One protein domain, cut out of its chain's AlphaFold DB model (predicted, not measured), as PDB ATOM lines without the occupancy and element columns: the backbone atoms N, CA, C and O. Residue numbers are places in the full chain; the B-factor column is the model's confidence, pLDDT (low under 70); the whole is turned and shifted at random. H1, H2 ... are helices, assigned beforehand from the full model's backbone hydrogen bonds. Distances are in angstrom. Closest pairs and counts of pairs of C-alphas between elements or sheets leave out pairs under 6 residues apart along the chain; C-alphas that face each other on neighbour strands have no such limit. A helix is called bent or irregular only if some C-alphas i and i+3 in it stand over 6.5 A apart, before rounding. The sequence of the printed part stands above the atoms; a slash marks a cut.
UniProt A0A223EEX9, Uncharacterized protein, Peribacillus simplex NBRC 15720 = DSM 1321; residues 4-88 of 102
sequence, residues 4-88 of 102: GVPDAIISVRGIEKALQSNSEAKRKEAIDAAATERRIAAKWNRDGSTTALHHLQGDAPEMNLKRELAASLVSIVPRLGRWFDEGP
ATOM      1  N   GLY A   4     107.684 129.697  96.320       87.06
ATOM      2  CA  GLY A   4     107.850 130.047  97.740       87.06
ATOM      3  C   GLY A   4     108.811 129.162  98.548       87.06
ATOM      4  O   GLY A   4     109.604 129.678  99.330       87.06
ATOM      5  N   VAL A   5     108.779 127.838  98.359       90.19
ATOM      6  CA  VAL A   5     109.706 126.918  99.050       90.19
ATOM      7  C   VAL A   5     111.152 127.093  98.545       90.19
ATOM      8  O   VAL A   5     112.043 127.300  99.367       90.19
ATOM      9  N   PRO A   6     111.410 127.073  97.224       89.62
ATOM     10  CA  PRO A   6     112.710 127.421  96.646       89.62
ATOM     11  C   PRO A   6     113.235 128.795  97.073       89.62
ATOM     12  O   PRO A   6     114.397 128.900  97.465       89.62
ATOM     13  N   ASP A   7     112.381 129.823  97.071       92.06
ATOM     14  CA  ASP A   7     112.721 131.174  97.524       92.06
ATOM     15  C   ASP A   7     113.258 131.126  98.959       92.06
ATOM     16  O   ASP A   7     114.369 131.585  99.217       92.06
ATOM     17  N   ALA A   8     112.526 130.477  99.871       94.12
ATOM     18  CA  ALA A   8     112.940 130.330 101.262       94.12
ATOM     19  C   ALA A   8     114.270 129.570 101.408       94.12
ATOM     20  O   ALA A   8     115.158 130.021 102.131       94.12
ATOM     21  N   ILE A   9     114.439 128.443 100.708       94.38
ATOM     22  CA  ILE A   9     115.655 127.618 100.793       94.38
ATOM     23  C   ILE A   9     116.885 128.399 100.316       94.38
ATOM     24  O   ILE A   9     117.908 128.415 101.001       94.38
ATOM     25  N   ILE A  10     116.806 129.045  99.152       94.94
ATOM     26  CA  ILE A  10     117.934 129.798  98.587       94.94
ATOM     27  C   ILE A  10     118.239 131.037  99.433       94.94
ATOM     28  O   ILE A  10     119.410 131.325  99.677       94.94
ATOM     29  N   SER A  11     117.219 131.730  99.951       95.12
ATOM     30  CA  SER A  11     117.428 132.842 100.882       95.12
ATOM     31  C   SER A  11     118.148 132.397 102.155       95.12
ATOM     32  O   SER A  11     119.134 133.023 102.538       95.12
ATOM     33  N   VAL A  12     117.721 131.295 102.783       97.75
ATOM     34  CA  VAL A  12     118.378 130.761 103.990       97.75
ATOM     35  C   VAL A  12     119.826 130.362 103.701       97.75
ATOM     36  O   VAL A  12     120.708 130.715 104.478       97.75
ATOM     37  N   ARG A  13     120.103 129.711 102.565       96.88
ATOM     38  CA  ARG A  13     121.476 129.362 102.152       96.88
ATOM     39  C   ARG A  13     122.359 130.593 101.940       96.88
ATOM     40  O   ARG A  13     123.522 130.588 102.335       96.88
ATOM     41  N   GLY A  14     121.817 131.648 101.331       97.62
ATOM     42  CA  GLY A  14     122.520 132.924 101.175       97.62
ATOM     43  C   GLY A  14     122.881 133.544 102.525       97.62
ATOM     44  O   GLY A  14     124.026 133.945 102.734       97.62
ATOM     45  N   ILE A  15     121.926 133.555 103.464       98.19
ATOM     46  CA  ILE A  15     122.124 134.056 104.832       98.19
ATOM     47  C   ILE A  15     123.170 133.222 105.578       98.19
ATOM     48  O   ILE A  15     124.098 133.787 106.151       98.19
ATOM     49  N   GLU A  16     123.065 131.893 105.547       98.56
ATOM     50  CA  GLU A  16     124.029 130.985 106.175       98.56
ATOM     51  C   GLU A  16     125.452 131.234 105.654       98.56
ATOM     52  O   GLU A  16     126.384 131.435 106.434       98.56
ATOM     53  N   LYS A  17     125.615 131.305 104.328       98.12
ATOM     54  CA  LYS A  17     126.912 131.557 103.691       98.12
ATOM     55  C   LYS A  17     127.472 132.935 104.047       98.12
ATOM     56  O   LYS A  17     128.683 133.081 104.233       98.12
ATOM     57  N   ALA A  18     126.613 133.945 104.179       98.25
ATOM     58  CA  ALA A  18     127.023 135.255 104.665       98.25
ATOM     59  C   ALA A  18     127.493 135.179 106.131       98.25
ATOM     60  O   ALA A  18     128.579 135.659 106.451       98.25
ATOM     61  N   LEU A  19     126.755 134.512 107.020       98.56
ATOM     62  CA  LEU A  19     127.154 134.356 108.426       98.56
ATOM     63  C   LEU A  19     128.507 133.642 108.590       98.56
ATOM     64  O   LEU A  19     129.270 133.981 109.488       98.56
ATOM     65  N   GLN A  20     128.834 132.710 107.693       98.06
ATOM     66  CA  GLN A  20     130.115 131.991 107.673       98.06
ATOM     67  C   GLN A  20     131.262 132.766 106.992       98.06
ATOM     68  O   GLN A  20     132.397 132.291 106.939       98.06
ATOM     69  N   SER A  21     130.996 133.946 106.427       97.56
ATOM     70  CA  SER A  21     131.984 134.694 105.649       97.56
ATOM     71  C   SER A  21     132.908 135.551 106.519       97.56
ATOM     72  O   SER A  21     132.472 136.381 107.316       97.56
ATOM     73  N   ASN A  22     134.214 135.440 106.260       96.81
ATOM     74  CA  ASN A  22     135.270 136.138 107.009       96.81
ATOM     75  C   ASN A  22     135.503 137.599 106.579       96.81
ATOM     76  O   ASN A  22     136.438 138.241 107.055       96.81
ATOM     77  N   SER A  23     134.708 138.135 105.651       98.00
ATOM     78  CA  SER A  23     134.806 139.535 105.233       98.00
ATOM     79  C   SER A  23     133.452 140.096 104.825       98.00
ATOM     80  O   SER A  23     132.562 139.375 104.374       98.00
ATOM     81  N   GLU A  24     133.322 141.415 104.946       97.88
ATOM     82  CA  GLU A  24     132.113 142.132 104.539       97.88
ATOM     83  C   GLU A  24     131.832 141.994 103.038       97.88
ATOM     84  O   GLU A  24     130.684 141.837 102.633       97.88
ATOM     85  N   ALA A  25     132.880 141.980 102.210       98.19
ATOM     86  CA  ALA A  25     132.740 141.777 100.770       98.19
ATOM     87  C   ALA A  25     132.109 140.411 100.448       98.19
ATOM     88  O   ALA A  25     131.143 140.349  99.693       98.19
ATOM     89  N   LYS A  26     132.591 139.331 101.082       98.00
ATOM     90  CA  LYS A  26     132.050 137.975 100.883       98.00
ATOM     91  C   LYS A  26     130.632 137.817 101.432       98.00
ATOM     92  O   LYS A  26     129.831 137.088 100.854       98.00
ATOM     93  N   ARG A  27     130.300 138.528 102.518       98.25
ATOM     94  CA  ARG A  27     128.926 138.590 103.036       98.25
ATOM     95  C   ARG A  27     127.957 139.141 102.004       98.25
ATOM     96  O   ARG A  27     126.950 138.499 101.721       98.25
ATOM     97  N   LYS A  28     128.277 140.304 101.435       98.31
ATOM     98  CA  LYS A  28     127.446 140.941 100.405       98.31
ATOM     99  C   LYS A  28     127.319 140.056  99.174       98.31
ATOM    100  O   LYS A  28     126.206 139.792  98.745       98.31
ATOM    101  N   GLU A  29     128.434 139.498  98.705       98.19
ATOM    102  CA  GLU A  29     128.448 138.572  97.569       98.19
ATOM    103  C   GLU A  29     127.511 137.368  97.776       98.19
ATOM    104  O   GLU A  29     126.767 137.000  96.871       98.19
ATOM    105  N   ALA A  30     127.497 136.767  98.972       98.00
ATOM    106  CA  ALA A  30     126.623 135.633  99.276       98.00
ATOM    107  C   ALA A  30     125.127 135.997  99.223       98.00
ATOM    108  O   ALA A  30     124.326 135.227  98.687       98.00
ATOM    109  N   ILE A  31     124.756 137.168  99.747       98.19
ATOM    110  CA  ILE A  31     123.378 137.670  99.698       98.19
ATOM    111  C   ILE A  31     122.984 138.039  98.262       98.19
ATOM    112  O   ILE A  31     121.916 137.637  97.797       98.19
ATOM    113  N   ASP A  32     123.858 138.739  97.540       98.19
ATOM    114  CA  ASP A  32     123.616 139.178  96.164       98.19
ATOM    115  C   ASP A  32     123.480 137.997  95.200       98.19
ATOM    116  O   ASP A  32     122.636 138.027  94.300       98.19
ATOM    117  N   ALA A  33     124.255 136.929  95.403       96.31
ATOM    118  CA  ALA A  33     124.137 135.699  94.628       96.31
ATOM    119  C   ALA A  33     122.757 135.048  94.819       96.31
ATOM    120  O   ALA A  33     122.071 134.769  93.834       96.31
ATOM    121  N   ALA A  34     122.309 134.885  96.070       95.50
ATOM    122  CA  ALA A  34     120.989 134.332  96.372       95.50
ATOM    123  C   ALA A  34     119.859 135.210  95.802       95.50
ATOM    124  O   ALA A  34     118.930 134.703  95.170       95.50
ATOM    125  N   ALA A  35     119.953 136.533  95.962       96.50
ATOM    126  CA  ALA A  35     118.979 137.475  95.412       96.50
ATOM    127  C   ALA A  35     118.942 137.445  93.874       96.50
ATOM    128  O   ALA A  35     117.868 137.500  93.271       96.50
ATOM    129  N   THR A  36     120.104 137.326  93.228       96.25
ATOM    130  CA  THR A  36     120.218 137.245  91.766       96.25
ATOM    131  C   THR A  36     119.577 135.974  91.233       96.25
ATOM    132  O   THR A  36     118.754 136.057  90.318       96.25
ATOM    133  N   GLU A  37     119.889 134.826  91.833       94.75
ATOM    134  CA  GLU A  37     119.269 133.543  91.498       94.75
ATOM    135  C   GLU A  37     117.745 133.629  91.622       94.75
ATOM    136  O   GLU A  37     117.021 133.319  90.669       94.75
ATOM    137  N   ARG A  38     117.241 134.170  92.739       93.94
ATOM    138  CA  ARG A  38     115.794 134.310  92.925       93.94
ATOM    139  C   ARG A  38     115.134 135.250  91.939       93.94
ATOM    140  O   ARG A  38     114.044 134.964  91.444       93.94
ATOM    141  N   ARG A  39     115.797 136.347  91.588       94.38
ATOM    142  CA  ARG A  39     115.287 137.285  90.589       94.38
ATOM    143  C   ARG A  39     115.174 136.646  89.204       94.38
ATOM    144  O   ARG A  39     114.227 136.958  88.483       94.38
ATOM    145  N   ILE A  40     116.127 135.800  88.812       93.69
ATOM    146  CA  ILE A  40     116.096 135.098  87.520       93.69
ATOM    147  C   ILE A  40     114.886 134.162  87.470       93.69
ATOM    148  O   ILE A  40     114.041 134.289  86.582       93.69
ATOM    149  N   ALA A  41     114.737 133.301  88.473       90.62
ATOM    150  CA  ALA A  41     113.612 132.377  88.549       90.62
ATOM    151  C   ALA A  41     112.250 133.077  88.663       90.62
ATOM    152  O   ALA A  41     111.284 132.662  88.024       90.62
ATOM    153  N   ALA A  42     112.155 134.169  89.427       90.25
ATOM    154  CA  ALA A  42     110.921 134.939  89.547       90.25
ATOM    155  C   ALA A  42     110.476 135.518  88.195       90.25
ATOM    156  O   ALA A  42     109.296 135.443  87.849       90.25
ATOM    157  N   LYS A  43     111.415 136.052  87.398       91.62
ATOM    158  CA  LYS A  43     111.118 136.540  86.042       91.62
ATOM    159  C   LYS A  43     110.654 135.408  85.132       91.62
ATOM    160  O   LYS A  43     109.613 135.549  84.500       91.62
ATOM    161  N   TRP A  44     111.354 134.277  85.155       89.44
ATOM    162  CA  TRP A  44     110.982 133.091  84.388       89.44
ATOM    163  C   TRP A  44     109.568 132.593  84.725       89.44
ATOM    164  O   TRP A  44     108.738 132.381  83.840       89.44
ATOM    165  N   ASN A  45     109.253 132.480  86.019       86.31
ATOM    166  CA  ASN A  45     107.929 132.088  86.496       86.31
ATOM    167  C   ASN A  45     106.849 133.100  86.092       86.31
ATOM    168  O   ASN A  45     105.753 132.693  85.697       86.31
ATOM    169  N   ARG A  46     107.147 134.406  86.160       88.81
ATOM    170  CA  ARG A  46     106.246 135.469  85.691       88.81
ATOM    171  C   ARG A  46     105.951 135.305  84.203       88.81
ATOM    172  O   ARG A  46     104.786 135.261  83.834       88.81
ATOM    173  N   ASP A  47     106.977 135.174  83.369       88.62
ATOM    174  CA  ASP A  47     106.827 135.098  81.910       88.62
ATOM    175  C   ASP A  47     106.076 133.828  81.478       88.62
ATOM    176  O   ASP A  47     105.178 133.871  80.630       88.62
ATOM    177  N   GLY A  48     106.357 132.696  82.126       86.25
ATOM    178  CA  GLY A  48     105.603 131.469  81.900       86.25
ATOM    179  C   GLY A  48     104.146 131.553  82.371       86.25
ATOM    180  O   GLY A  48     103.258 131.039  81.692       86.25
ATOM    181  N   SER A  49     103.873 132.261  83.473       86.44
ATOM    182  CA  SER A  49     102.498 132.540  83.920       86.44
ATOM    183  C   SER A  49     101.769 133.477  82.955       86.44
ATOM    184  O   SER A  49     100.601 133.252  82.658       86.44
ATOM    185  N   THR A  50     102.453 134.478  82.397       88.06
ATOM    186  CA  THR A  50     101.903 135.348  81.345       88.06
ATOM    187  C   THR A  50     101.526 134.543  80.103       88.06
ATOM    188  O   THR A  50     100.453 134.746  79.543       88.06
ATOM    189  N   THR A  51     102.365 133.588  79.695       86.50
ATOM    190  CA  THR A  51     102.081 132.706  78.548       86.50
ATOM    191  C   THR A  51     100.857 131.826  78.816       86.50
ATOM    192  O   THR A  51      99.977 131.712  77.960       86.50
ATOM    193  N   ALA A  52     100.766 131.255  80.020       86.50
ATOM    194  CA  ALA A  52      99.611 130.483  80.469       86.50
ATOM    195  C   ALA A  52      98.325 131.327  80.471       86.50
ATOM    196  O   ALA A  52      97.308 130.909  79.924       86.50
ATOM    197  N   LEU A  53      98.376 132.546  81.017       87.62
ATOM    198  CA  LEU A  53      97.247 133.478  81.015       87.62
ATOM    199  C   LEU A  53      96.845 133.879  79.598       87.62
ATOM    200  O   LEU A  53      95.660 133.884  79.291       87.62
ATOM    201  N   HIS A  54      97.798 134.141  78.706       86.94
ATOM    202  CA  HIS A  54      97.488 134.416  77.307       86.94
ATOM    203  C   HIS A  54      96.793 133.220  76.641       86.94
ATOM    204  O   HIS A  54      95.838 133.397  75.893       86.94
ATOM    205  N   HIS A  55      97.211 131.991  76.953       86.50
ATOM    206  CA  HIS A  55      96.547 130.784  76.468       86.50
ATOM    207  C   HIS A  55      95.150 130.577  77.072       86.50
ATOM    208  O   HIS A  55      94.267 130.150  76.340       86.50
ATOM    209  N   LEU A  56      94.921 130.897  78.348       85.88
ATOM    210  CA  LEU A  56      93.649 130.636  79.042       85.88
ATOM    211  C   LEU A  56      92.622 131.770  78.907       85.88
ATOM    212  O   LEU A  56      91.433 131.513  78.756       85.88
ATOM    213  N   GLN A  57      93.082 133.013  79.010       86.31
ATOM    214  CA  GLN A  57      92.264 134.213  79.202       86.31
ATOM    215  C   GLN A  57      92.594 135.344  78.220       86.31
ATOM    216  O   GLN A  57      91.889 136.345  78.205       86.31
ATOM    217  N   GLY A  58      93.648 135.214  77.406       84.12
ATOM    218  CA  GLY A  58      93.976 136.219  76.391       84.12
ATOM    219  C   GLY A  58      92.831 136.409  75.394       84.12
ATOM    220  O   GLY A  58      92.173 135.432  75.027       84.12
ATOM    221  N   ASP A  59      92.620 137.648  74.959       90.19
ATOM    222  CA  ASP A  59      91.565 138.084  74.035       90.19
ATOM    223  C   ASP A  59      92.031 138.167  72.571       90.19
ATOM    224  O   ASP A  59      91.254 138.529  71.686       90.19
ATOM    225  N   ALA A  60      93.280 137.779  72.303       91.25
ATOM    226  CA  ALA A  60      93.865 137.758  70.971       91.25
ATOM    227  C   ALA A  60      93.009 136.919  69.991       91.25
ATOM    228  O   ALA A  60      92.766 135.731  70.259       91.25
ATOM    229  N   PRO A  61      92.568 137.487  68.849       94.25
ATOM    230  CA  PRO A  61      91.675 136.808  67.908       94.25
ATOM    231  C   PRO A  61      92.191 135.440  67.447       94.25
ATOM    232  O   PRO A  61      91.434 134.473  67.372       94.25
ATOM    233  N   GLU A  62      93.495 135.319  67.197       93.00
ATOM    234  CA  GLU A  62      94.123 134.071  66.773       93.00
ATOM    235  C   GLU A  62      94.123 132.993  67.863       93.00
ATOM    236  O   GLU A  62      94.077 131.801  67.553       93.00
ATOM    237  N   MET A  63      94.177 133.385  69.138       91.38
ATOM    238  CA  MET A  63      94.099 132.446  70.253       91.38
ATOM    239  C   MET A  63      92.655 131.995  70.472       91.38
ATOM    240  O   MET A  63      92.416 130.802  70.656       91.38
ATOM    241  N   ASN A  64      91.694 132.916  70.378       93.31
ATOM    242  CA  ASN A  64      90.272 132.590  70.461       93.31
ATOM    243  C   ASN A  64      89.860 131.606  69.363       93.31
ATOM    244  O   ASN A  64      89.286 130.565  69.678       93.31
ATOM    245  N   LEU A  65      90.276 131.839  68.113       94.06
ATOM    246  CA  LEU A  65      90.023 130.905  67.013       94.06
ATOM    247  C   LEU A  65      90.601 129.508  67.296       94.06
ATOM    248  O   LEU A  65      89.935 128.498  67.073       94.06
ATOM    249  N   LYS A  66      91.833 129.427  67.818       92.19
ATOM    250  CA  LYS A  66      92.446 128.140  68.192       92.19
ATOM    251  C   LYS A  66      91.641 127.419  69.269       92.19
ATOM    252  O   LYS A  66      91.448 126.212  69.148       92.19
ATOM    253  N   ARG A  67      91.160 128.135  70.292       93.00
ATOM    254  CA  ARG A  67      90.311 127.565  71.350       93.00
ATOM    255  C   ARG A  67      88.973 127.085  70.793       93.00
ATOM    256  O   ARG A  67      88.593 125.955  71.066       93.00
ATOM    257  N   GLU A  68      88.288 127.888  69.987       94.00
ATOM    258  CA  GLU A  68      86.996 127.511  69.394       94.00
ATOM    259  C   GLU A  68      87.118 126.257  68.520       94.00
ATOM    260  O   GLU A  68      86.372 125.291  68.699       94.00
ATOM    261  N   LEU A  69      88.125 126.217  67.640       93.62
ATOM    262  CA  LEU A  69      88.403 125.044  66.811       93.62
ATOM    263  C   LEU A  69      88.756 123.823  67.667       93.62
ATOM    264  O   LEU A  69      88.193 122.747  67.456       93.62
ATOM    265  N   ALA A  70      89.642 123.982  68.655       92.81
ATOM    266  CA  ALA A  70      90.028 122.901  69.555       92.81
ATOM    267  C   ALA A  70      88.825 122.333  70.321       92.81
ATOM    268  O   ALA A  70      88.676 121.114  70.400       92.81
ATOM    269  N   ALA A  71      87.947 123.200  70.832       93.25
ATOM    270  CA  ALA A  71      86.740 122.810  71.552       93.25
ATOM    271  C   ALA A  71      85.742 122.078  70.644       93.25
ATOM    272  O   ALA A  71      85.183 121.062  71.047       93.25
ATOM    273  N   SER A  72      85.560 122.540  69.403       95.69
ATOM    274  CA  SER A  72      84.617 121.922  68.457       95.69
ATOM    275  C   SER A  72      85.028 120.515  67.998       95.69
ATOM    276  O   SER A  72      84.179 119.709  67.628       95.69
ATOM    277  N   LEU A  73      86.328 120.206  68.045       95.81
ATOM    278  CA  LEU A  73      86.898 118.966  67.511       95.81
ATOM    279  C   LEU A  73      87.394 117.998  68.594       95.81
ATOM    280  O   LEU A  73      87.871 116.912  68.265       95.81
ATOM    281  N   VAL A  74      87.292 118.352  69.879       94.75
ATOM    282  CA  VAL A  74      87.872 117.566  70.985       94.75
ATOM    283  C   VAL A  74      87.324 116.138  71.082       94.75
ATOM    284  O   VAL A  74      88.068 115.224  71.432       94.75
ATOM    285  N   SER A  75      86.056 115.926  70.716       93.44
ATOM    286  CA  SER A  75      85.408 114.606  70.713       93.44
ATOM    287  C   SER A  75      85.965 113.657  69.647       93.44
ATOM    288  O   SER A  75      85.836 112.443  69.785       93.44
ATOM    289  N   ILE A  76      86.596 114.199  68.601       96.25
ATOM    290  CA  ILE A  76      87.136 113.445  67.461       96.25
ATOM    291  C   ILE A  76      88.667 113.395  67.525       96.25
ATOM    292  O   ILE A  76      89.282 112.389  67.173       96.25
ATOM    293  N   VAL A  77      89.299 114.471  68.002       94.75
ATOM    294  CA  VAL A  77      90.754 114.613  68.090       94.75
ATOM    295  C   VAL A  77      91.154 114.867  69.551       94.75
ATOM    296  O   VAL A  77      91.375 116.015  69.946       94.75
ATOM    297  N   PRO A  78      91.352 113.811  70.368       89.81
ATOM    298  CA  PRO A  78      91.650 113.936  71.802       89.81
ATOM    299  C   PRO A  78      92.898 114.769  72.136       89.81
ATOM    300  O   PRO A  78      93.049 115.283  73.242       89.81
ATOM    301  N   ARG A  79      93.823 114.924  71.178       91.56
ATOM    302  CA  ARG A  79      95.011 115.776  71.338       91.56
ATOM    303  C   ARG A  79      94.651 117.254  71.534       91.56
ATOM    304  O   ARG A  79      95.418 117.955  72.181       91.56
ATOM    305  N   LEU A  80      93.510 117.708  71.014       91.19
ATOM    306  CA  LEU A  80      93.027 119.078  71.205       91.19
ATOM    307  C   LEU A  80      92.559 119.313  72.645       91.19
ATOM    308  O   LEU A  80      92.794 120.385  73.186       91.19
ATOM    309  N   GLY A  81      92.013 118.285  73.304       88.19
ATOM    310  CA  GLY A  81      91.725 118.320  74.741       88.19
ATOM    311  C   GLY A  81      93.003 118.471  75.564       88.19
ATOM    312  O   GLY A  81      93.106 119.369  76.388       88.19
ATOM    313  N   ARG A  82      94.040 117.686  75.239       87.50
ATOM    314  CA  ARG A  82      95.354 117.831  75.890       87.50
ATOM    315  C   ARG A  82      95.968 119.217  75.702       87.50
ATOM    316  O   ARG A  82      96.652 119.690  76.593       87.50
ATOM    317  N   TRP A  83      95.749 119.860  74.557       88.50
ATOM    318  CA  TRP A  83      96.255 121.213  74.317       88.50
ATOM    319  C   TRP A  83      95.629 122.246  75.268       88.50
ATOM    320  O   TRP A  83      96.348 123.125  75.735       88.50
ATOM    321  N   PHE A  84      94.344 122.108  75.626       82.88
ATOM    322  CA  PHE A  84      93.735 122.920  76.689       82.88
ATOM    323  C   PHE A  84      94.381 122.663  78.054       82.88
ATOM    324  O   PHE A  84      94.647 123.604  78.803       82.88
ATOM    325  N   ASP A  85      94.686 121.399  78.353       82.31
ATOM    326  CA  ASP A  85      95.344 121.017  79.605       82.31
ATOM    327  C   ASP A  85      96.792 121.516  79.693       82.31
ATOM    328  O   ASP A  85      97.341 121.587  80.785       82.31
ATOM    329  N   GLU A  86      97.446 121.871  78.583       76.50
ATOM    330  CA  GLU A  86      98.835 122.347  78.597       76.50
ATOM    331  C   GLU A  86      98.974 123.819  79.016       76.50
ATOM    332  O   GLU A  86     100.006 124.196  79.579       76.50
ATOM    333  N   GLY A  87      97.938 124.636  78.809       69.44
ATOM    334  CA  GLY A  87      97.865 126.032  79.249       69.44
ATOM    335  C   GLY A  87      98.216 126.310  80.722       69.44
ATOM    336  O   GLY A  87      99.006 127.220  80.975       69.44
ATOM    337  N   PRO A  88      97.671 125.579  81.715       67.44
ATOM    338  CA  PRO A  88      97.817 125.905  83.138       67.44
ATOM    339  C   PRO A  88      99.183 125.588  83.768       67.44
ATOM    340  O   PRO A  88      99.463 126.068  84.866       67.44
TER     341      PRO A  88
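This is residues 4 to 88 of the 102 residues of an uncharacterized protein of Peribacillus simplex NBRC 15720 = DSM 1321 (UniProt A0A223EEX9). One long helix, H2, runs through most of the length; H1 folds back beside its first part, and at the other end H3 and H4 make a second hairpin, with H4 turning back to meet H2 near its end. The printed part has 85 residues, with four named helices in the order H1, H2, H3, H4 and no named strand, so the class is all helix. It is extended, a rod spanning 66 by 23 by 13 A, with a radius of gyration of the C-alphas of 21.4 A.

Look first at H1, residues 4 to 19, and H2, residues 24 to 57: they touch and form a helical hairpin, opposite ways at a shallow tilt of 10 degrees. Their closest C-alphas, those of Ala 18 and Arg 27, are 4.2 A apart, and H2 touches H1 with residues 26 to 38 alone. Go on to H3, residues 61 to 73, which is close to H2 but not clearly touching; the closest C-alphas, of His 55 and Met 63, are 6.9 A apart, at a steep tilt of 61 degrees. H4, residues 78 to 88, touches H3 in a helical hairpin, opposite ways at a steep tilt of 43 degrees, the closest C-alphas being those of Ala 70 and Leu 80, 5.1 A apart. H4 also touches residues 51 to 56 of H2, opposite ways at a steep tilt of 40 degrees, and there the closest C-alphas, of Ala 52 and Gly 87, are 4.9 A apart. H1 is apart from H3 and from H4. Every O i to N i+4 pair is within hydrogen-bond range in H1, H2 and H3, and 5 of 7 are in H4.

Find C-alpha 4 at (107.850, 130.047, 97.740); from there H1 runs 22.5 A to C-alpha 19. H2 starts at C-alpha 24, at (132.113, 142.132, 104.539), and runs 47.9 A to C-alpha 57. H3 runs 18.5 A from C-alpha 61 to C-alpha 73. H4 runs 17.6 A from C-alpha 78 to C-alpha 88 at (97.817, 125.905, 83.138); it is irregular, but only just, with C-alphas 85 and 88 6.52 A apart.

The two C-alphas farthest apart, those of Asn 22 and Ile 76, are 66.3 A apart. The printed part has no cut, and its three links are tight. The mean pLDDT of the printed part is 92.1, and residues 87 to 88 are under 70.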